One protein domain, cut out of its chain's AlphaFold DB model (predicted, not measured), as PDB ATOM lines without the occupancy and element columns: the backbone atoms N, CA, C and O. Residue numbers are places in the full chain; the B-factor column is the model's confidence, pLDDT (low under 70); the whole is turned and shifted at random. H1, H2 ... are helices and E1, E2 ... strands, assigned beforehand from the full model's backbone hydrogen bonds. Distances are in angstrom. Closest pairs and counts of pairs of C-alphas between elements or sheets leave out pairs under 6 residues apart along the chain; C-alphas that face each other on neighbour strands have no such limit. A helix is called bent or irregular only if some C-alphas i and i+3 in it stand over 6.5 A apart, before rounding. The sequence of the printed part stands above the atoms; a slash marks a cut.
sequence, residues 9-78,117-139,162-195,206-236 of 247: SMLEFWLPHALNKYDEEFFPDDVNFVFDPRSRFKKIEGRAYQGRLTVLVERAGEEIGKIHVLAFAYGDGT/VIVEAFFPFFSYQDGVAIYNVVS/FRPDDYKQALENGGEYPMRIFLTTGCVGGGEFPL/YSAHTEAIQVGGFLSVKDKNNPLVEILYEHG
ATOM      1  N   SER A   9      73.236  -0.431   0.003       72.44
ATOM      2  CA  SER A   9      71.933  -0.135   0.607       72.44
ATOM      3  C   SER A   9      71.946  -0.025   2.135       72.44
ATOM      4  O   SER A   9      71.159   0.743   2.681       72.44
ATOM      5  N   MET A  10      72.817  -0.760   2.834       76.81
ATOM      6  CA  MET A  10      72.927  -0.669   4.296       76.81
ATOM      7  C   MET A  10      73.586   0.647   4.718       76.81
ATOM      8  O   MET A  10      73.117   1.299   5.646       76.81
ATOM      9  N   LEU A  11      74.627   1.085   4.004       77.88
ATOM     10  CA  LEU A  11      75.308   2.353   4.290       77.88
ATOM     11  C   LEU A  11      74.411   3.564   3.991       77.88
ATOM     12  O   LEU A  11      74.430   4.558   4.716       77.88
ATOM     13  N   GLU A  12      73.589   3.469   2.947       80.12
ATOM     14  CA  GLU A  12      72.631   4.510   2.553       80.12
ATOM     15  C   GLU A  12      71.481   4.693   3.542       80.12
ATOM     16  O   GLU A  12      70.901   5.774   3.596       80.12
ATOM     17  N   PHE A  13      71.149   3.663   4.322       86.19
ATOM     18  CA  PHE A  13      70.110   3.753   5.343       86.19
ATOM     19  C   PHE A  13      70.553   4.614   6.534       86.19
ATOM     20  O   PHE A  13      69.784   5.431   7.031       86.19
ATOM     21  N   TRP A  14      71.804   4.467   6.974       88.06
ATOM     22  CA  TRP A  14      72.313   5.136   8.175       88.06
ATOM     23  C   TRP A  14      72.867   6.541   7.917       88.06
ATOM     24  O   TRP A  14      72.834   7.400   8.797       88.06
ATOM     25  N   LEU A  15      73.355   6.808   6.704       90.00
ATOM     26  CA  LEU A  15      73.997   8.079   6.378       90.00
ATOM     27  C   LEU A  15      73.095   9.322   6.537       90.00
ATOM     28  O   LEU A  15      73.580  10.296   7.113       90.00
ATOM     29  N   PRO A  16      71.814   9.332   6.114       90.62
ATOM     30  CA  PRO A  16      70.933  10.479   6.349       90.62
ATOM     31  C   PRO A  16      70.780  10.820   7.836       90.62
ATOM     32  O   PRO A  16      70.762  11.991   8.200       90.62
ATOM     33  N   HIS A  17      70.736   9.809   8.708       90.44
ATOM     34  CA  HIS A  17      70.663  10.023  10.154       90.44
ATOM     35  C   HIS A  17      71.931  10.674  10.709       90.44
ATOM     36  O   HIS A  17      71.828  11.551  11.561       90.44
ATOM     37  N   ALA A  18      73.113  10.277  10.225       91.00
ATOM     38  CA  ALA A  18      74.363  10.925  10.613       91.00
ATOM     39  C   ALA A  18      74.407  12.384  10.131       91.00
ATOM     40  O   ALA A  18      74.706  13.274  10.919       91.00
ATOM     41  N   LEU A  19      74.063  12.638   8.864       91.25
ATOM     42  CA  LEU A  19      74.083  13.981   8.272       91.25
ATOM     43  C   LEU A  19      73.162  14.959   9.004       91.25
ATOM     44  O   LEU A  19      73.604  16.058   9.323       91.25
ATOM     45  N   ASN A  20      71.930  14.547   9.320       90.50
ATOM     46  CA  ASN A  20      70.980  15.401  10.035       90.50
ATOM     47  C   ASN A  20      71.511  15.850  11.402       90.50
ATOM     48  O   ASN A  20      71.287  16.985  11.796       90.50
ATOM     49  N   LYS A  21      72.249  14.991  12.117       89.81
ATOM     50  CA  LYS A  21      72.832  15.377  13.409       89.81
ATOM     51  C   LYS A  21      73.898  16.460  13.249       89.81
ATOM     52  O   LYS A  21      73.919  17.408  14.024       89.81
ATOM     53  N   TYR A  22      74.754  16.354  12.228       89.81
ATOM     54  CA  TYR A  22      75.736  17.404  11.948       89.81
ATOM     55  C   TYR A  22      75.063  18.723  11.561       89.81
ATOM     56  O   TYR A  22      75.520  19.771  12.008       89.81
ATOM     57  N   ASP A  23      73.995  18.653  10.764       88.69
ATOM     58  CA  ASP A  23      73.168  19.803  10.378       88.69
ATOM     59  C   ASP A  23      72.637  20.542  11.615       88.69
ATOM     60  O   ASP A  23      72.830  21.744  11.747       88.69
ATOM     61  N   GLU A  24      72.066  19.799  12.569       89.31
ATOM     62  CA  GLU A  24      71.475  20.345  13.797       89.31
ATOM     63  C   GLU A  24      72.504  20.917  14.793       89.31
ATOM     64  O   GLU A  24      72.173  21.840  15.539       89.31
ATOM     65  N   GLU A  25      73.726  20.370  14.859       90.94
ATOM     66  CA  GLU A  25      74.706  20.743  15.896       90.94
ATOM     67  C   GLU A  25      75.741  21.789  15.449       90.94
ATOM     68  O   GLU A  25      76.172  22.598  16.272       90.94
ATOM     69  N   PHE A  26      76.159  21.792  14.176       91.25
ATOM     70  CA  PHE A  26      77.290  22.620  13.717       91.25
ATOM     71  C   PHE A  26      76.948  23.634  12.632       91.25
ATOM     72  O   PHE A  26      77.739  24.546  12.393       91.25
ATOM     73  N   PHE A  27      75.836  23.459  11.924       91.50
ATOM     74  CA  PHE A  27      75.504  24.320  10.799       91.50
ATOM     75  C   PHE A  27      74.378  25.289  11.170       91.50
ATOM     76  O   PHE A  27      73.485  24.944  11.940       91.50
ATOM     77  N   PRO A  28      74.406  26.531  10.657       90.62
ATOM     78  CA  PRO A  28      73.272  27.433  10.797       90.62
ATOM     79  C   PRO A  28      72.020  26.858  10.120       90.62
ATOM     80  O   PRO A  28      72.141  26.231   9.072       90.62
ATOM     81  N   ASP A  29      70.827  27.186  10.628       90.94
ATOM     82  CA  ASP A  29      69.527  26.706  10.111       90.94
ATOM     83  C   ASP A  29      69.294  26.938   8.598       90.94
ATOM     84  O   ASP A  29      68.396  26.347   7.994       90.94
ATOM     85  N   ASP A  30      70.040  27.856   7.973       89.50
ATOM     86  CA  ASP A  30      69.948  28.158   6.541       89.50
ATOM     87  C   ASP A  30      70.893  27.321   5.665       89.50
ATOM     88  O   ASP A  30      70.801  27.412   4.436       89.50
ATOM     89  N   VAL A  31      71.761  26.502   6.266       90.75
ATOM     90  CA  VAL A  31      72.631  25.516   5.614       90.75
ATOM     91  C   VAL A  31      71.999  24.134   5.748       90.75
ATOM     92  O   VAL A  31      71.430  23.820   6.779       90.75
ATOM     93  N   ASN A  32      72.024  23.342   4.676       90.88
ATOM     94  CA  ASN A  32      71.378  22.031   4.634       90.88
ATOM     95  C   ASN A  32      72.220  21.027   3.837       90.88
ATOM     96  O   ASN A  32      72.809  21.361   2.800       90.88
ATOM     97  N   PHE A  33      72.192  19.760   4.253       90.25
ATOM     98  CA  PHE A  33      72.709  18.644   3.460       90.25
ATOM     99  C   PHE A  33      71.632  18.077   2.532       90.25
ATOM    100  O   PHE A  33      70.644  17.490   2.971       90.25
ATOM    101  N   VAL A  34      71.846  18.178   1.220       88.38
ATOM    102  CA  VAL A  34      70.894  17.671   0.224       88.38
ATOM    103  C   VAL A  34      71.318  16.292  -0.259       88.38
ATOM    104  O   VAL A  34      72.243  16.121  -1.063       88.38
ATOM    105  N   PHE A  35      70.605  15.288   0.247       82.38
ATOM    106  CA  PHE A  35      70.755  13.893  -0.143       82.38
ATOM    107  C   PHE A  35      69.797  13.541  -1.286       82.38
ATOM    108  O   PHE A  35      68.579  13.552  -1.114       82.38
ATOM    109  N   ASP A  36      70.331  13.166  -2.451       78.25
ATOM    110  CA  ASP A  36      69.508  12.573  -3.509       78.25
ATOM    111  C   ASP A  36      69.175  11.115  -3.132       78.25
ATOM    112  O   ASP A  36      70.083  10.281  -3.091       78.25
ATOM    113  N   PRO A  37      67.894  10.753  -2.923       70.00
ATOM    114  CA  PRO A  37      67.487   9.399  -2.533       70.00
ATOM    115  C   PRO A  37      67.827   8.314  -3.571       70.00
ATOM    116  O   PRO A  37      67.717   7.115  -3.287       70.00
ATOM    117  N   ARG A  38      68.223   8.706  -4.789       71.38
ATOM    118  CA  ARG A  38      68.703   7.810  -5.852       71.38
ATOM    119  C   ARG A  38      70.219   7.652  -5.857       71.38
ATOM    120  O   ARG A  38      70.724   6.795  -6.584       71.38
ATOM    121  N   SER A  39      70.943   8.473  -5.104       73.81
ATOM    122  CA  SER A  39      72.391   8.373  -5.013       73.81
ATOM    123  C   SER A  39      72.776   7.115  -4.241       73.81
ATOM    124  O   SER A  39      72.183   6.783  -3.217       73.81
ATOM    125  N   ARG A  40      73.749   6.385  -4.791       79.69
ATOM    126  CA  ARG A  40      74.223   5.098  -4.274       79.69
ATOM    127  C   ARG A  40      75.720   5.131  -4.038       79.69
ATOM    128  O   ARG A  40      76.424   5.808  -4.798       79.69
ATOM    129  N   PHE A  41      76.214   4.381  -3.053       82.25
ATOM    130  CA  PHE A  41      77.657   4.156  -2.941       82.25
ATOM    131  C   PHE A  41      78.151   3.427  -4.192       82.25
ATOM    132  O   PHE A  41      77.639   2.373  -4.569       82.25
ATOM    133  N   LYS A  42      79.153   4.006  -4.856       83.12
ATOM    134  CA  LYS A  42      79.767   3.425  -6.054       83.12
ATOM    135  C   LYS A  42      81.211   3.065  -5.754       83.12
ATOM    136  O   LYS A  42      81.965   3.915  -5.273       83.12
ATOM    137  N   LYS A  43      81.606   1.835  -6.090       78.00
ATOM    138  CA  LYS A  43      83.022   1.472  -6.182       78.00
ATOM    139  C   LYS A  43      83.636   2.283  -7.318       78.00
ATOM    140  O   LYS A  43      83.102   2.295  -8.426       78.00
ATOM    141  N   ILE A  44      84.724   2.990  -7.038       71.38
ATOM    142  CA  ILE A  44      85.437   3.759  -8.058       71.38
ATOM    143  C   ILE A  44      86.657   2.950  -8.475       71.38
ATOM    144  O   ILE A  44      87.519   2.654  -7.650       71.38
ATOM    145  N   GLU A  45      86.720   2.574  -9.752       69.69
ATOM    146  CA  GLU A  45      87.876   1.864 -10.300       69.69
ATOM    147  C   GLU A  45      89.169   2.654 -10.052       69.69
ATOM    148  O   GLU A  45      89.200   3.882 -10.148       69.69
ATOM    149  N   GLY A  46      90.232   1.943  -9.673       65.25
ATOM    150  CA  GLY A  46      91.522   2.556  -9.339       65.25
ATOM    151  C   GLY A  46      91.558   3.298  -7.997       65.25
ATOM    152  O   GLY A  46      92.605   3.820  -7.632       65.25
ATOM    153  N   ARG A  47      90.457   3.343  -7.236       69.94
ATOM    154  CA  ARG A  47      90.442   3.908  -5.881       69.94
ATOM    155  C   ARG A  47      90.466   2.824  -4.816       69.94
ATOM    156  O   ARG A  47      90.139   1.666  -5.048       69.94
ATOM    157  N   ALA A  48      90.905   3.256  -3.649       74.50
ATOM    158  CA  ALA A  48      91.368   2.437  -2.551       74.50
ATOM    159  C   ALA A  48      90.446   2.510  -1.337       74.50
ATOM    160  O   ALA A  48      90.909   2.553  -0.208       74.50
ATOM    161  N   TYR A  49      89.154   2.620  -1.611       75.06
ATOM    162  CA  TYR A  49      88.077   2.646  -0.638       75.06
ATOM    163  C   TYR A  49      86.902   1.855  -1.214       75.06
ATOM    164  O   TYR A  49      86.716   1.811  -2.438       75.06
ATOM    165  N   GLN A  50      86.097   1.246  -0.346       78.31
ATOM    166  CA  GLN A  50      84.994   0.364  -0.743       78.31
ATOM    167  C   GLN A  50      83.922   1.080  -1.565       78.31
ATOM    168  O   GLN A  50      83.343   0.509  -2.492       78.31
ATOM    169  N   GLY A  51      83.679   2.358  -1.275       82.81
ATOM    170  CA  GLY A  51      82.710   3.138  -2.022       82.81
ATOM    171  C   GLY A  51      82.808   4.629  -1.774       82.81
ATOM    172  O   GLY A  51      83.344   5.083  -0.763       82.81
ATOM    173  N   ARG A  52      82.244   5.389  -2.713       89.12
ATOM    174  CA  ARG A  52      82.047   6.831  -2.587       89.12
ATOM    175  C   ARG A  52      80.616   7.226  -2.907       89.12
ATOM    176  O   ARG A  52      80.018   6.720  -3.858       89.12
ATOM    177  N   LEU A  53      80.137   8.208  -2.159       90.56
ATOM    178  CA  LEU A  53      78.913   8.957  -2.392       90.56
ATOM    179  C   LEU A  53      79.237  10.455  -2.355       90.56
ATOM    180  O   LEU A  53      80.241  10.875  -1.782       90.56
ATOM    181  N   THR A  54      78.429  11.278  -3.013       92.00
ATOM    182  CA  THR A  54      78.539  12.739  -2.906       92.00
ATOM    183  C   THR A  54      77.206  13.293  -2.445       92.00
ATOM    184  O   THR A  54      76.182  12.945  -3.023       92.00
ATOM    185  N   VAL A  55      77.246  14.139  -1.421       92.75
ATOM    186  CA  VAL A  55      76.088  14.858  -0.886       92.75
ATOM    187  C   VAL A  55      76.361  16.350  -1.063       92.75
ATOM    188  O   VAL A  55      77.503  16.798  -0.911       92.75
ATOM    189  N   LEU A  56      75.346  17.099  -1.484       94.25
ATOM    190  CA  LEU A  56      75.477  18.537  -1.700       94.25
ATOM    191  C   LEU A  56      75.291  19.269  -0.374       94.25
ATOM    192  O   LEU A  56      74.525  18.825   0.479       94.25
ATOM    193  N   VAL A  57      75.998  20.381  -0.216       93.69
ATOM    194  CA  VAL A  57      75.797  21.321   0.885       93.69
ATOM    195  C   VAL A  57      75.230  22.588   0.273       93.69
ATOM    196  O   VAL A  57      75.874  23.203  -0.582       93.69
ATOM    197  N   GLU A  58      74.021  22.947   0.678       94.69
ATOM    198  CA  GLU A  58      73.314  24.119   0.177       94.69
ATOM    199  C   GLU A  58      73.136  25.150   1.281       94.69
ATOM    200  O   GLU A  58      72.997  24.794   2.447       94.69
ATOM    201  N   ARG A  59      73.101  26.431   0.911       92.50
ATOM    202  CA  ARG A  59      72.672  27.515   1.793       92.50
ATOM    203  C   ARG A  59      71.635  28.362   1.093       92.50
ATOM    204  O   ARG A  59      71.882  28.835  -0.011       92.50
ATOM    205  N   ALA A  60      70.471  28.530   1.717       89.44
ATOM    206  CA  ALA A  60      69.335  29.238   1.119       89.44
ATOM    207  C   ALA A  60      68.991  28.765  -0.319       89.44
ATOM    208  O   ALA A  60      68.546  29.554  -1.153       89.44
ATOM    209  N   GLY A  61      69.196  27.472  -0.608       90.25
ATOM    210  CA  GLY A  61      68.951  26.854  -1.917       90.25
ATOM    211  C   GLY A  61      70.076  27.008  -2.951       90.25
ATOM    212  O   GLY A  61      69.893  26.612  -4.101       90.25
ATOM    213  N   GLU A  62      71.228  27.575  -2.580       92.94
ATOM    214  CA  GLU A  62      72.412  27.659  -3.442       92.94
ATOM    215  C   GLU A  62      73.470  26.627  -3.033       92.94
ATOM    216  O   GLU A  62      73.795  26.502  -1.853       92.94
ATOM    217  N   GLU A  63      74.048  25.906  -4.002       94.69
ATOM    218  CA  GLU A  63      75.147  24.961  -3.754       94.69
ATOM    219  C   GLU A  63      76.397  25.720  -3.285       94.69
ATOM    220  O   GLU A  63      77.036  26.434  -4.060       94.69
ATOM    221  N   ILE A  64      76.779  25.516  -2.024       94.19
ATOM    222  CA  ILE A  64      77.992  26.091  -1.428       94.19
ATOM    223  C   ILE A  64      79.089  25.047  -1.222       94.19
ATOM    224  O   ILE A  64      80.234  25.406  -0.974       94.19
ATOM    225  N   GLY A  65      78.804  23.751  -1.356       94.19
ATOM    226  CA  GLY A  65      79.829  22.726  -1.191       94.19
ATOM    227  C   GLY A  65      79.378  21.320  -1.554       94.19
ATOM    228  O   GLY A  65      78.223  21.071  -1.898       94.19
ATOM    229  N   LYS A  66      80.323  20.379  -1.480       95.06
ATOM    230  CA  LYS A  66      80.076  18.943  -1.667       95.06
ATOM    231  C   LYS A  66      80.850  18.162  -0.632       95.06
ATOM    232  O   LYS A  66      82.071  18.292  -0.563       95.06
ATOM    233  N   ILE A  67      80.152  17.306   0.101       95.38
ATOM    234  CA  ILE A  67      80.788  16.327   0.967       95.38
ATOM    235  C   ILE A  67      80.942  15.011   0.202       95.38
ATOM    236  O   ILE A  67      79.993  14.459  -0.365       95.38
ATOM    237  N   HIS A  68      82.174  14.524   0.125       94.38
ATOM    238  CA  HIS A  68      82.489  13.214  -0.425       94.38
ATOM    239  C   HIS A  68      82.513  12.203   0.707       94.38
ATOM    240  O   HIS A  68      83.436  12.198   1.513       94.38
ATOM    241  N   VAL A  69      81.497  11.350   0.749       94.81
ATOM    242  CA  VAL A  69      81.379  10.300   1.757       94.81
ATOM    243  C   VAL A  69      82.092   9.060   1.255       94.81
ATOM    244  O   VAL A  69      81.802   8.588   0.155       94.81
ATOM    245  N   LEU A  70      83.035   8.558   2.043       94.06
ATOM    246  CA  LEU A  70      83.854   7.395   1.738       94.06
ATOM    247  C   LEU A  70      83.592   6.295   2.765       94.06
ATOM    248  O   LEU A  70      83.429   6.581   3.950       94.06
ATOM    249  N   ALA A  71      83.564   5.053   2.290       92.94
ATOM    250  CA  ALA A  71      83.542   3.858   3.124       92.94
ATOM    251  C   ALA A  71      84.912   3.172   3.061       92.94
ATOM    252  O   ALA A  71      85.385   2.849   1.969       92.94
ATOM    253  N   PHE A  72      85.531   2.961   4.218       92.06
ATOM    254  CA  PHE A  72      86.854   2.374   4.384       92.06
ATOM    255  C   PHE A  72      86.733   0.987   5.010       92.06
ATOM    256  O   PHE A  72      86.182   0.848   6.103       92.06
ATOM    257  N   ALA A  73      87.270  -0.025   4.335       89.75
ATOM    258  CA  ALA A  73      87.646  -1.282   4.970       89.75
ATOM    259  C   ALA A  73      89.056  -1.181   5.544       89.75
ATOM    260  O   ALA A  73      89.816  -0.273   5.204       89.75
ATOM    261  N   TYR A  74      89.404  -2.109   6.428       88.19
ATOM    262  CA  TYR A  74      90.767  -2.210   6.919       88.19
ATOM    263  C   TYR A  74      91.757  -2.263   5.738       88.19
ATOM    264  O   TYR A  74      91.558  -3.033   4.798       88.19
ATOM    265  N   GLY A  75      92.788  -1.412   5.753       85.00
ATOM    266  CA  GLY A  75      93.741  -1.294   4.642       85.00
ATOM    267  C   GLY A  75      93.380  -0.265   3.563       85.00
ATOM    268  O   GLY A  75      94.210   0.039   2.700       85.00
ATOM    269  N   ASP A  76      92.168   0.293   3.585       89.00
ATOM    270  CA  ASP A  76      91.756   1.330   2.638       89.00
ATOM    271  C   ASP A  76      92.350   2.699   2.985       89.00
ATOM    272  O   ASP A  76      92.563   3.041   4.150       89.00
ATOM    273  N   GLY A  77      92.572   3.520   1.956       90.38
ATOM    274  CA  GLY A  77      93.157   4.846   2.109       90.38
ATOM    275  C   GLY A  77      92.866   5.817   0.966       90.38
ATOM    276  O   GLY A  77      92.354   5.456  -0.096       90.38
ATOM    277  N   THR A  78      93.177   7.096   1.189       91.06
ATOM    278  CA  THR A  78      92.895   8.202   0.251       91.06
ATOM    279  C   THR A  78      94.106   8.683  -0.555       91.06
ATOM    280  O   THR A  78      93.981   9.665  -1.304       91.06
ATOM    281  N   VAL A 117      92.838  23.752  -2.475       90.25
ATOM    282  CA  VAL A 117      91.976  23.562  -1.296       90.25
ATOM    283  C   VAL A 117      92.394  24.562  -0.218       90.25
ATOM    284  O   VAL A 117      93.551  24.589   0.175       90.25
ATOM    285  N   ILE A 118      91.461  25.406   0.224       91.12
ATOM    286  CA  ILE A 118      91.681  26.419   1.271       91.12
ATOM    287  C   ILE A 118      91.542  25.800   2.659       91.12
ATOM    288  O   ILE A 118      92.308  26.112   3.565       91.12
ATOM    289  N   VAL A 119      90.536  24.945   2.815       94.44
ATOM    290  CA  VAL A 119      90.278  24.165   4.020       94.44
ATOM    291  C   VAL A 119      89.565  22.884   3.610       94.44
ATOM    292  O   VAL A 119      88.767  22.878   2.667       94.44
ATOM    293  N   GLU A 120      89.862  21.786   4.287       96.00
ATOM    294  CA  GLU A 120      89.086  20.559   4.189       96.00
ATOM    295  C   GLU A 120      88.763  20.059   5.585       96.00
ATOM    296  O   GLU A 120      89.629  20.015   6.457       96.00
ATOM    297  N   ALA A 121      87.505  19.677   5.767       96.69
ATOM    298  CA  ALA A 121      87.023  19.085   6.994       96.69
ATOM    299  C   ALA A 121      86.612  17.627   6.778       96.69
ATOM    300  O   ALA A 121      86.048  17.264   5.741       96.69
ATOM    301  N   PHE A 122      86.886  16.810   7.786       97.38
ATOM    302  CA  PHE A 122      86.488  15.427   7.921       97.38
ATOM    303  C   PHE A 122      85.371  15.278   8.957       97.38
ATOM    304  O   PHE A 122      85.446  15.812  10.065       97.38
ATOM    305  N   PHE A 123      84.359  14.504   8.577       97.00
ATOM    306  CA  PHE A 123      83.151  14.223   9.338       97.00
ATOM    307  C   PHE A 123      83.109  12.721   9.649       97.00
ATOM    308  O   PHE A 123      82.832  11.929   8.742       97.00
ATOM    309  N   PRO A 124      83.402  12.294  10.887       96.06
ATOM    310  CA  PRO A 124      83.272  10.906  11.301       96.06
ATOM    311  C   PRO A 124      81.785  10.554  11.417       96.06
ATOM    312  O   PRO A 124      81.121  10.964  12.365       96.06
ATOM    313  N   PHE A 125      81.233   9.808  10.457       95.56
ATOM    314  CA  PHE A 125      79.803   9.497  10.480       95.56
ATOM    315  C   PHE A 125      79.498   8.293  11.362       95.56
ATOM    316  O   PHE A 125      78.750   8.417  12.328       95.56
ATOM    317  N   PHE A 126      80.043   7.125  11.037       95.75
ATOM    318  CA  PHE A 126      79.800   5.904  11.805       95.75
ATOM    319  C   PHE A 126      80.777   4.794  11.424       95.75
ATOM    320  O   PHE A 126      81.358   4.801  10.339       95.75
ATOM    321  N   SER A 127      80.886   3.797  12.297       95.69
ATOM    322  CA  SER A 127      81.381   2.467  11.947       95.69
ATOM    323  C   SER A 127      80.213   1.503  11.804       95.69
ATOM    324  O   SER A 127      79.216   1.633  12.509       95.69
ATOM    325  N   TYR A 128      80.325   0.541  10.899       92.88
ATOM    326  CA  TYR A 128      79.360  -0.533  10.719       92.88
ATOM    327  C   TYR A 128      80.029  -1.877  10.990       92.88
ATOM    328  O   TYR A 128      81.015  -2.220  10.335       92.88
ATOM    329  N   GLN A 129      79.476  -2.630  11.934       90.31
ATOM    330  CA  GLN A 129      79.946  -3.955  12.322       90.31
ATOM    331  C   GLN A 129      78.746  -4.808  12.745       90.31
ATOM    332  O   GLN A 129      77.830  -4.304  13.393       90.31
ATOM    333  N   ASP A 130      78.730  -6.085  12.352       88.38
ATOM    334  CA  ASP A 130      77.734  -7.076  12.792       88.38
ATOM    335  C   ASP A 130      76.268  -6.620  12.654       88.38
ATOM    336  O   ASP A 130      75.426  -6.858  13.521       88.38
ATOM    337  N   GLY A 131      75.940  -5.929  11.558       86.50
ATOM    338  CA  GLY A 131      74.575  -5.464  11.301       86.50
ATOM    339  C   GLY A 131      74.230  -4.090  11.886       86.50
ATOM    340  O   GLY A 131      73.155  -3.563  11.587       86.50
ATOM    341  N   VAL A 132      75.112  -3.493  12.692       89.00
ATOM    342  CA  VAL A 132      74.820  -2.302  13.502       89.00
ATOM    343  C   VAL A 132      75.733  -1.137  13.125       89.00
ATOM    344  O   VAL A 132      76.938  -1.302  12.954       89.00
ATOM    345  N   ALA A 133      75.148   0.061  13.012       92.75
ATOM    346  CA  ALA A 133      75.899   1.308  12.892       92.75
ATOM    347  C   ALA A 133      76.148   1.929  14.275       92.75
ATOM    348  O   ALA A 133      75.219   2.096  15.065       92.75
ATOM    349  N   ILE A 134      77.398   2.304  14.535       94.50
ATOM    350  CA  ILE A 134      77.857   2.973  15.754       94.50
ATOM    351  C   ILE A 134      78.304   4.382  15.357       94.50
ATOM    352  O   ILE A 134      79.298   4.556  14.647       94.50
ATOM    353  N   TYR A 135      77.526   5.390  15.753       95.00
ATOM    354  CA  TYR A 135      77.678   6.762  15.260       95.00
ATOM    355  C   TYR A 135      78.852   7.499  15.889       95.00
ATOM    356  O   TYR A 135      79.116   7.365  17.083       95.00
ATOM    357  N   ASN A 136      79.501   8.329  15.071       94.00
ATOM    358  CA  ASN A 136      80.639   9.177  15.430       94.00
ATOM    359  C   ASN A 136      81.866   8.391  15.916       94.00
ATOM    360  O   ASN A 136      82.764   8.946  16.546       94.00
ATOM    361  N   VAL A 137      81.920   7.096  15.593       95.00
ATOM    362  CA  VAL A 137      83.028   6.198  15.918       95.00
ATOM    363  C   VAL A 137      83.750   5.838  14.635       95.00
ATOM    364  O   VAL A 137      83.226   5.109  13.797       95.00
ATOM    365  N   VAL A 138      84.960   6.355  14.483       96.12
ATOM    366  CA  VAL A 138      85.920   6.011  13.428       96.12
ATOM    367  C   VAL A 138      87.321   6.045  14.035       96.12
ATOM    368  O   VAL A 138      87.520   6.637  15.094       96.12
ATOM    369  N   SER A 139      88.286   5.434  13.369       95.69
ATOM    370  CA  SER A 139      89.700   5.466  13.724       95.69
ATOM    371  C   SER A 139      90.505   5.446  12.437       95.69
ATOM    372  O   SER A 139      90.745   4.384  11.855       95.69
ATOM    373  N   PHE A 162      88.889   8.135  17.037       93.00
ATOM    374  CA  PHE A 162      89.479   7.413  18.159       93.00
ATOM    375  C   PHE A 162      90.872   6.890  17.812       93.00
ATOM    376  O   PHE A 162      91.148   6.526  16.665       93.00
ATOM    377  N   ARG A 163      91.743   6.778  18.818       90.69
ATOM    378  CA  ARG A 163      92.976   5.989  18.688       90.69
ATOM    379  C   ARG A 163      92.620   4.499  18.564       90.69
ATOM    380  O   ARG A 163      91.547   4.113  19.023       90.69
ATOM    381  N   PRO A 164      93.490   3.652  17.985       88.56
ATOM    382  CA  PRO A 164      93.147   2.254  17.703       88.56
ATOM    383  C   PRO A 164      92.637   1.451  18.911       88.56
ATOM    384  O   PRO A 164      91.688   0.678  18.774       88.56
ATOM    385  N   ASP A 165      93.223   1.651  20.093       88.50
ATOM    386  CA  ASP A 165      92.797   0.950  21.312       88.50
ATOM    387  C   ASP A 165      91.432   1.449  21.812       88.50
ATOM    388  O   ASP A 165      90.539   0.645  22.087       88.50
ATOM    389  N   ASP A 166      91.228   2.771  21.838       92.12
ATOM    390  CA  ASP A 166      89.950   3.378  22.231       92.12
ATOM    391  C   ASP A 166      88.831   3.034  21.236       92.12
ATOM    392  O   ASP A 166      87.670   2.887  21.612       92.12
ATOM    393  N   TYR A 167      89.177   2.875  19.957       94.94
ATOM    394  CA  TYR A 167      88.252   2.499  18.895       94.94
ATOM    395  C   TYR A 167      87.689   1.096  19.103       94.94
ATOM    396  O   TYR A 167      86.478   0.910  19.025       94.94
ATOM    397  N   LYS A 168      88.544   0.116  19.422       92.75
ATOM    398  CA  LYS A 168      88.097  -1.251  19.731       92.75
ATOM    399  C   LYS A 168      87.141  -1.258  20.916       92.75
ATOM    400  O   LYS A 168      86.064  -1.839  20.830       92.75
ATOM    401  N   GLN A 169      87.489  -0.532  21.977       93.00
ATOM    402  CA  GLN A 169      86.615  -0.390  23.135       93.00
ATOM    403  C   GLN A 169      85.286   0.298  22.771       93.00
ATOM    404  O   GLN A 169      84.232  -0.078  23.284       93.00
ATOM    405  N   ALA A 170      85.313   1.294  21.884       94.31
ATOM    406  CA  ALA A 170      84.108   1.980  21.436       94.31
ATOM    407  C   ALA A 170      83.180   1.075  20.611       94.31
ATOM    408  O   ALA A 170      81.963   1.116  20.792       94.31
ATOM    409  N   LEU A 171      83.747   0.220  19.754       94.50
ATOM    410  CA  LEU A 171      82.988  -0.785  19.009       94.50
ATOM    411  C   LEU A 171      82.313  -1.799  19.946       94.50
ATOM    412  O   LEU A 171      81.135  -2.098  19.773       94.50
ATOM    413  N   GLU A 172      83.031  -2.284  20.962       92.50
ATOM    414  CA  GLU A 172      82.512  -3.259  21.934       92.50
ATOM    415  C   GLU A 172      81.399  -2.688  22.821       92.50
ATOM    416  O   GLU A 172      80.409  -3.366  23.101       92.50
ATOM    417  N   ASN A 173      81.553  -1.441  23.270       93.06
ATOM    418  CA  ASN A 173      80.558  -0.777  24.112       93.06
ATOM    419  C   ASN A 173      79.285  -0.418  23.332       93.06
ATOM    420  O   ASN A 173      78.192  -0.402  23.907       93.06
ATOM    421  N   GLY A 174      79.431  -0.121  22.037       88.62
ATOM    422  CA  GLY A 174      78.361   0.383  21.188       88.62
ATOM    423  C   GLY A 174      77.836   1.758  21.620       88.62
ATOM    424  O   GLY A 174      78.356   2.413  22.523       88.62
ATOM    425  N   GLY A 175      76.765   2.202  20.961       83.50
ATOM    426  CA  GLY A 175      76.071   3.450  21.288       83.50
ATOM    427  C   GLY A 175      76.440   4.634  20.393       83.50
ATOM    428  O   GLY A 175      76.814   4.474  19.231       83.50
ATOM    429  N   GLU A 176      76.250   5.836  20.931       82.88
ATOM    430  CA  GLU A 176      76.477   7.100  20.238       82.88
ATOM    431  C   GLU A 176      77.509   7.937  20.991       82.88
ATOM    432  O   GLU A 176      77.410   8.125  22.205       82.88
ATOM    433  N   TYR A 177      78.492   8.438  20.249       92.50
ATOM    434  CA  TYR A 177      79.595   9.231  20.778       92.50
ATOM    435  C   TYR A 177      79.459  10.702  20.372       92.50
ATOM    436  O   TYR A 177      78.781  10.995  19.383       92.50
ATOM    437  N   PRO A 178      80.089  11.642  21.105       90.94
ATOM    438  CA  PRO A 178      80.032  13.061  20.764       90.94
ATOM    439  C   PRO A 178      80.520  13.326  19.339       90.94
ATOM    440  O   PRO A 178      81.568  12.811  18.938       90.94
ATOM    441  N   MET A 179      79.784  14.151  18.595       91.88
ATOM    442  CA  MET A 179      80.188  14.555  17.253       91.88
ATOM    443  C   MET A 179      81.410  15.464  17.295       91.88
ATOM    444  O   MET A 179      81.608  16.246  18.228       91.88
ATOM    445  N   ARG A 180      82.255  15.347  16.269       93.19
ATOM    446  CA  ARG A 180      83.447  16.180  16.097       93.19
ATOM    447  C   ARG A 180      83.710  16.379  14.619       93.19
ATOM    448  O   ARG A 180      83.678  15.415  13.866       93.19
ATOM    449  N   ILE A 181      84.031  17.601  14.220       95.25
ATOM    450  CA  ILE A 181      84.544  17.904  12.884       95.25
ATOM    451  C   ILE A 181      86.057  18.063  13.011       95.25
ATOM    452  O   ILE A 181      86.525  18.757  13.910       95.25
ATOM    453  N   PHE A 182      86.823  17.438  12.122       95.94
ATOM    454  CA  PHE A 182      88.280  17.566  12.109       95.94
ATOM    455  C   PHE A 182      88.742  18.307  10.863       95.94
ATOM    456  O   PHE A 182      88.266  18.015   9.775       95.94
ATOM    457  N   LEU A 183      89.695  19.224  10.975       95.38
ATOM    458  CA  LEU A 183      90.323  19.842   9.811       95.38
ATOM    459  C   LEU A 183      91.458  18.952   9.308       95.38
ATOM    460  O   LEU A 183      92.425  18.721  10.023       95.38
ATOM    461  N   THR A 184      91.368  18.471   8.074       94.00
ATOM    462  CA  THR A 184      92.428  17.662   7.444       94.00
ATOM    463  C   THR A 184      93.442  18.531   6.709       94.00
ATOM    464  O   THR A 184      94.588  18.149   6.516       94.00
ATOM    465  N   THR A 185      93.040  19.717   6.259       92.62
ATOM    466  CA  THR A 185      93.961  20.730   5.747       92.62
ATOM    467  C   THR A 185      93.378  22.108   5.972       92.62
ATOM    468  O   THR A 185      92.160  22.285   6.043       92.62
ATOM    469  N   GLY A 186      94.253  23.094   6.062       90.69
ATOM    470  CA  GLY A 186      93.876  24.478   6.235       90.69
ATOM    471  C   GLY A 186      95.097  25.348   6.448       90.69
ATOM    472  O   GLY A 186      96.243  24.944   6.243       90.69
ATOM    473  N   CYS A 187      94.834  26.565   6.890       86.31
ATOM    474  CA  CYS A 187      95.830  27.571   7.177       86.31
ATOM    475  C   CYS A 187      95.670  28.037   8.621       86.31
ATOM    476  O   CYS A 187      94.587  28.438   9.035       86.31
ATOM    477  N   VAL A 188      96.763  28.015   9.378       79.00
ATOM    478  CA  VAL A 188      96.838  28.571  10.731       79.00
ATOM    479  C   VAL A 188      97.743  29.799  10.744       79.00
ATOM    480  O   VAL A 188      98.729  29.881  10.008       79.00
ATOM    481  N   GLY A 189      97.408  30.768  11.593       70.75
ATOM    482  CA  GLY A 189      98.073  32.070  11.635       70.75
ATOM    483  C   GLY A 189      97.418  33.113  10.723       70.75
ATOM    484  O   GLY A 189      96.388  32.869  10.104       70.75
ATOM    485  N   GLY A 190      98.004  34.308  10.682       61.94
ATOM    486  CA  GLY A 190      97.423  35.497  10.053       61.94
ATOM    487  C   GLY A 190      97.536  36.722  10.965       61.94
ATOM    488  O   GLY A 190      97.606  36.593  12.186       61.94
ATOM    489  N   GLY A 191      97.616  37.918  10.376       64.50
ATOM    490  CA  GLY A 191      97.990  39.144  11.091       64.50
ATOM    491  C   GLY A 191      99.499  39.393  11.012       64.50
ATOM    492  O   GLY A 191     100.023  39.592   9.920       64.50
ATOM    493  N   GLU A 192     100.198  39.389  12.150       53.91
ATOM    494  CA  GLU A 192     101.653  39.636  12.222       53.91
ATOM    495  C   GLU A 192     102.515  38.408  11.871       53.91
ATOM    496  O   GLU A 192     103.711  38.548  11.610       53.91
ATOM    497  N   PHE A 193     101.925  37.208  11.836       56.06
ATOM    498  CA  PHE A 193     102.623  35.963  11.503       56.06
ATOM    499  C   PHE A 193     102.269  35.474  10.095       56.06
ATOM    500  O   PHE A 193     101.126  35.644   9.655       56.06
ATOM    501  N   PRO A 194     103.220  34.833   9.388       65.00
ATOM    502  CA  PRO A 194     102.942  34.236   8.093       65.00
ATOM    503  C   PRO A 194     101.887  33.136   8.230       65.00
ATOM    504  O   PRO A 194     101.949  32.303   9.134       65.00
ATOM    505  N   LEU A 195     100.936  33.144   7.299       79.06
ATOM    506  CA  LEU A 195      99.958  32.080   7.121       79.06
ATOM    507  C   LEU A 195     100.709  30.758   6.884       79.06
ATOM    508  O   LEU A 195     101.479  30.659   5.926       79.06
ATOM    509  N   TYR A 206      92.646   3.747   7.032       92.94
ATOM    510  CA  TYR A 206      92.097   2.939   8.102       92.94
ATOM    511  C   TYR A 206      93.040   1.780   8.487       92.94
ATOM    512  O   TYR A 206      93.203   0.820   7.732       92.94
ATOM    513  N   SER A 207      93.630   1.864   9.685       88.25
ATOM    514  CA  SER A 207      94.672   0.951  10.185       88.25
ATOM    515  C   SER A 207      94.320   0.172  11.464       88.25
ATOM    516  O   SER A 207      95.115  -0.661  11.885       88.25
ATOM    517  N   ALA A 208      93.157   0.367  12.102       84.75
ATOM    518  CA  ALA A 208      92.903  -0.170  13.454       84.75
ATOM    519  C   ALA A 208      92.694  -1.708  13.557       84.75
ATOM    520  O   ALA A 208      92.309  -2.199  14.620       84.75
ATOM    521  N   HIS A 209      92.974  -2.474  12.491       84.69
ATOM    522  CA  HIS A 209      92.863  -3.942  12.405       84.69
ATOM    523  C   HIS A 209      91.554  -4.499  13.004       84.69
ATOM    524  O   HIS A 209      91.587  -5.340  13.906       84.69
ATOM    525  N   THR A 210      90.398  -4.036  12.521       86.38
ATOM    526  CA  THR A 210      89.090  -4.632  12.848       86.38
ATOM    527  C   THR A 210      88.293  -4.917  11.573       86.38
ATOM    528  O   THR A 210      88.609  -4.392  10.505       86.38
ATOM    529  N   GLU A 211      87.260  -5.757  11.675       86.56
ATOM    530  CA  GLU A 211      86.382  -6.114  10.548       86.56
ATOM    531  C   GLU A 211      85.312  -5.044  10.250       86.56
ATOM    532  O   GLU A 211      84.550  -5.170   9.293       86.56
ATOM    533  N   ALA A 212      85.244  -3.975  11.049       92.38
ATOM    534  CA  ALA A 212      84.264  -2.911  10.863       92.38
ATOM    535  C   ALA A 212      84.541  -2.105   9.583       92.38
ATOM    536  O   ALA A 212      85.696  -1.860   9.241       92.38
ATOM    537  N   ILE A 213      83.492  -1.611   8.924       93.00
ATOM    538  CA  ILE A 213      83.609  -0.586   7.874       93.00
ATOM    539  C   ILE A 213      83.434   0.786   8.499       93.00
ATOM    540  O   ILE A 213      82.433   1.041   9.163       93.00
ATOM    541  N   GLN A 214      84.362   1.698   8.233       95.31
ATOM    542  CA  GLN A 214      84.260   3.079   8.692       95.31
ATOM    543  C   GLN A 214      83.720   3.976   7.588       95.31
ATOM    544  O   GLN A 214      84.173   3.913   6.447       95.31
ATOM    545  N   VAL A 215      82.771   4.841   7.921       95.50
ATOM    546  CA  VAL A 215      82.183   5.805   6.993       95.50
ATOM    547  C   VAL A 215      82.469   7.212   7.484       95.50
ATOM    548  O   VAL A 215      82.158   7.570   8.621       95.50
ATOM    549  N   GLY A 216      83.034   8.031   6.604       96.31
ATOM    550  CA  GLY A 216      83.298   9.431   6.900       96.31
ATOM    551  C   GLY A 216      83.200  10.324   5.672       96.31
ATOM    552  O   GLY A 216      83.308   9.866   4.534       96.31
ATOM    553  N   GLY A 217      82.936  11.604   5.907       96.44
ATOM    554  CA  GLY A 217      82.748  12.615   4.875       96.44
ATOM    555  C   GLY A 217      83.916  13.585   4.786       96.44
ATOM    556  O   GLY A 217      84.467  13.972   5.805       96.44
ATOM    557  N   PHE A 218      84.263  14.005   3.572       96.44
ATOM    558  CA  PHE A 218      85.273  15.032   3.309       96.44
ATOM    559  C   PHE A 218      84.643  16.219   2.590       96.44
ATOM    560  O   PHE A 218      84.136  16.058   1.476       96.44
ATOM    561  N   LEU A 219      84.691  17.398   3.202       96.69
ATOM    562  CA  LEU A 219      84.203  18.652   2.633       96.69
ATOM    563  C   LEU A 219      85.392  19.568   2.352       96.69
ATOM    564  O   LEU A 219      85.933  20.181   3.268       96.69
ATOM    565  N   SER A 220      85.808  19.648   1.088       94.94
ATOM    566  CA  SER A 220      86.894  20.536   0.664       94.94
ATOM    567  C   SER A 220      86.326  21.846   0.117       94.94
ATOM    568  O   SER A 220      85.521  21.840  -0.818       94.94
ATOM    569  N   VAL A 221      86.804  22.975   0.632       94.56
ATOM    570  CA  VAL A 221      86.417  24.317   0.191       94.56
ATOM    571  C   VAL A 221      87.574  24.942  -0.583       94.56
ATOM    572  O   VAL A 221      88.714  24.943  -0.124       94.56
ATOM    573  N   LYS A 222      87.296  25.452  -1.788       93.19
ATOM    574  CA  LYS A 222      88.314  26.011  -2.703       93.19
ATOM    575  C   LYS A 222      88.234  27.526  -2.876       93.19
ATOM    576  O   LYS A 222      89.178  28.139  -3.363       93.19
ATOM    577  N   ASP A 223      87.107  28.124  -2.500       91.75
ATOM    578  CA  ASP A 223      86.902  29.569  -2.533       91.75
ATOM    579  C   ASP A 223      86.980  30.123  -1.110       91.75
ATOM    580  O   ASP A 223      86.235  29.704  -0.229       91.75
ATOM    581  N   LYS A 224      87.878  31.085  -0.895       89.81
ATOM    582  CA  LYS A 224      88.072  31.750   0.398       89.81
ATOM    583  C   LYS A 224      86.859  32.567   0.855       89.81
ATOM    584  O   LYS A 224      86.754  32.857   2.037       89.81
ATOM    585  N   ASN A 225      85.991  32.976  -0.073       92.44
ATOM    586  CA  ASN A 225      84.784  33.749   0.236       92.44
ATOM    587  C   ASN A 225      83.575  32.845   0.520       92.44
ATOM    588  O   ASN A 225      82.470  33.339   0.731       92.44
ATOM    589  N   ASN A 226      83.761  31.527   0.469       93.75
ATOM    590  CA  ASN A 226      82.700  30.576   0.733       93.75
ATOM    591  C   ASN A 226      82.336  30.592   2.230       93.75
ATOM    592  O   ASN A 226      83.242  30.501   3.063       93.75
ATOM    593  N   PRO A 227      81.042  30.654   2.596       93.31
ATOM    594  CA  PRO A 227      80.622  30.713   3.998       93.31
ATOM    595  C   PRO A 227      81.055  29.494   4.825       93.31
ATOM    596  O   PRO A 227      81.207  29.609   6.036       93.31
ATOM    597  N   LEU A 228      81.314  28.344   4.190       94.56
ATOM    598  CA  LEU A 228      81.819  27.157   4.881       94.56
ATOM    599  C   LEU A 228      83.197  27.377   5.499       94.56
ATOM    600  O   LEU A 228      83.534  26.688   6.449       94.56
ATOM    601  N   VAL A 229      84.006  28.307   4.985       93.88
ATOM    602  CA  VAL A 229      85.348  28.539   5.532       93.88
ATOM    603  C   VAL A 229      85.263  28.922   7.008       93.88
ATOM    604  O   VAL A 229      85.921  28.297   7.831       93.88
ATOM    605  N   GLU A 230      84.431  29.907   7.343       91.75
ATOM    606  CA  GLU A 230      84.271  30.391   8.719       91.75
ATOM    607  C   GLU A 230      83.695  29.304   9.632       91.75
ATOM    608  O   GLU A 230      84.304  28.985  10.650       91.75
ATOM    609  N   ILE A 231      82.608  28.654   9.199       92.62
ATOM    610  CA  ILE A 231      81.939  27.571   9.940       92.62
ATOM    611  C   ILE A 231      82.929  26.444  10.267       92.62
ATOM    612  O   ILE A 231      83.002  25.962  11.397       92.62
ATOM    613  N   LEU A 232      83.732  26.026   9.284       94.44
ATOM    614  CA  LEU A 232      84.690  24.944   9.478       94.44
ATOM    615  C   LEU A 232      85.844  25.341  10.401       94.44
ATOM    616  O   LEU A 232      86.310  24.488  11.144       94.44
ATOM    617  N   TYR A 233      86.304  26.594  10.404       92.38
ATOM    618  CA  TYR A 233      87.319  27.031  11.372       92.38
ATOM    619  C   TYR A 233      86.761  27.216  12.787       92.38
ATOM    620  O   TYR A 233      87.503  27.037  13.748       92.38
ATOM    621  N   GLU A 234      85.482  27.568  12.925       92.81
ATOM    622  CA  GLU A 234      84.827  27.720  14.227       92.81
ATOM    623  C   GLU A 234      84.601  26.368  14.916       92.81
ATOM    624  O   GLU A 234      84.866  26.224  16.111       92.81
ATOM    625  N   HIS A 235      84.153  25.362  14.160       93.81
ATOM    626  CA  HIS A 235      83.779  24.054  14.709       93.81
ATOM    627  C   HIS A 235      84.824  22.956  14.488       93.81
ATOM    628  O   HIS A 235      84.830  21.943  15.194       93.81
ATOM    629  N   GLY A 236      85.698  23.126  13.499       92.31
ATOM    630  CA  GLY A 236      86.710  22.152  13.124       92.31
ATOM    631  C   GLY A 236      87.876  22.127  14.102       92.31
ATOM    632  O   GLY A 236      88.506  23.138  14.406       92.31
TER     633      GLY A 236
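This is residues 9 to 78, 117 to 139, 162 to 195 and 206 to 236 of the 247 residues of an uncharacterized protein of Candidatus Woesearchaeota archaeon (UniProt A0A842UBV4). A strongly twisted sheet of seven strands curls round two helices, the long H1 and the short H3, whose last turns meet at a corner near Phe 26 and His 235. A third helix, H2, lies over E4, near E5, and residues 189 to 194 stick out as a loop after the bending strand E6. The printed part has 158 residues with three named helices and seven named strands, in the order H1 E1 E2 E3 E4 E5 H2 E6 E7 H3, and its class is mixed, helices and strands. The sheet is branched at E4, and its neighbour pairs E1 and E2, E2 and E3, E3 and E7, E7 and E4, E4 and E5, E4 and E6 are antiparallel. The whole is compact, with a radius of gyration of the C-alphas of 16.0 A and spans of 48 by 38 by 33 A.

Begin with helix H1, residues 9 to 26, which is on the sheet; the sheet curls round it. Strand E1, residues 31 to 34, is an edge strand, and its closest C-alphas to H1 are those of Asp 23 and Asn 32, 6.4 A apart. Next come E2, residues 51 to 59, and E3, residues 62 to 72, which with E1 form a meander, each strand the antiparallel neighbour of the one before. In the hairpin E1 and E2 look for N 32 and O 58, 2.8 A apart and within hydrogen-bond range; in the hairpin E2 and E3, for N 55 and O 67, 3.0 A. Past the first cut, E4, residues 119 to 129, comes closest to H1 at the C-alphas of Ala 18 and Phe 125, 5.6 A. E5, residues 132 to 135, makes a hairpin with E4, with N 127 and O 134 at 2.9 A. Helix H2, residues 164 to 173, is on the sheet at a height over the sheet of 10.4 A, over E4 and slantwise to the strands, at 42 degrees to E4 on the local plane; H1 and H2 are apart. E6, residues 181 to 188, lies on the same one side of E4 as E5, with N 122 and O 182 at 2.7 A. E7, residues 213 to 221, lies on the other side of E4, with N 123 and O 217 at 2.8 A, and pairs with E3 too, where N 70 and O 216 are 2.8 A apart. Helix H3, residues 228 to 235, is on the sheet, which curls round it as well; its closest C-alphas to E6 are those of Ile 181 and His 235, 6.5 A. H1 and H3 are close but not clearly touching, about perpendicular at 78 degrees, with the C-alphas of Phe 26 and His 235 6.7 A apart. In H2 and H3 every O i to N i+4 pair is within hydrogen-bond range; in H1, 10 of 14 are.

Find C-alpha 9 at (71.933, -0.135, 0.607); from there H1 runs 26.8 A to C-alpha 26, irregular, but only just: C-alphas 13 and 16 are 6.9 A apart. E1 and E5 are short, and E2 runs 26.6 A. E3 runs 30.2 A, and E4 runs 31.1 A from C-alpha 119 at (90.278, 24.165, 4.020). H2 measures 14.4 A. E6 measures 16.4 A and bends by 84 degrees at residue 185. E7 measures 26.2 A, and H3, 10.5 A, ends with C-alpha 235 at (83.779, 24.054, 14.709).

The two C-alphas farthest apart, those of Gly 131 and Glu 192, are 52.6 A apart. Three cuts leave out residues 79 to 116, 140 to 161 and 196 to 205, with gaps between C-alphas of 15.5 A, 4.8 A and 30.2 A. The link from E1 to E2, 16 residues, is long. Mean pLDDT of the printed part is 88.6; residues 45 to 47 and 190 to 194 are under 70.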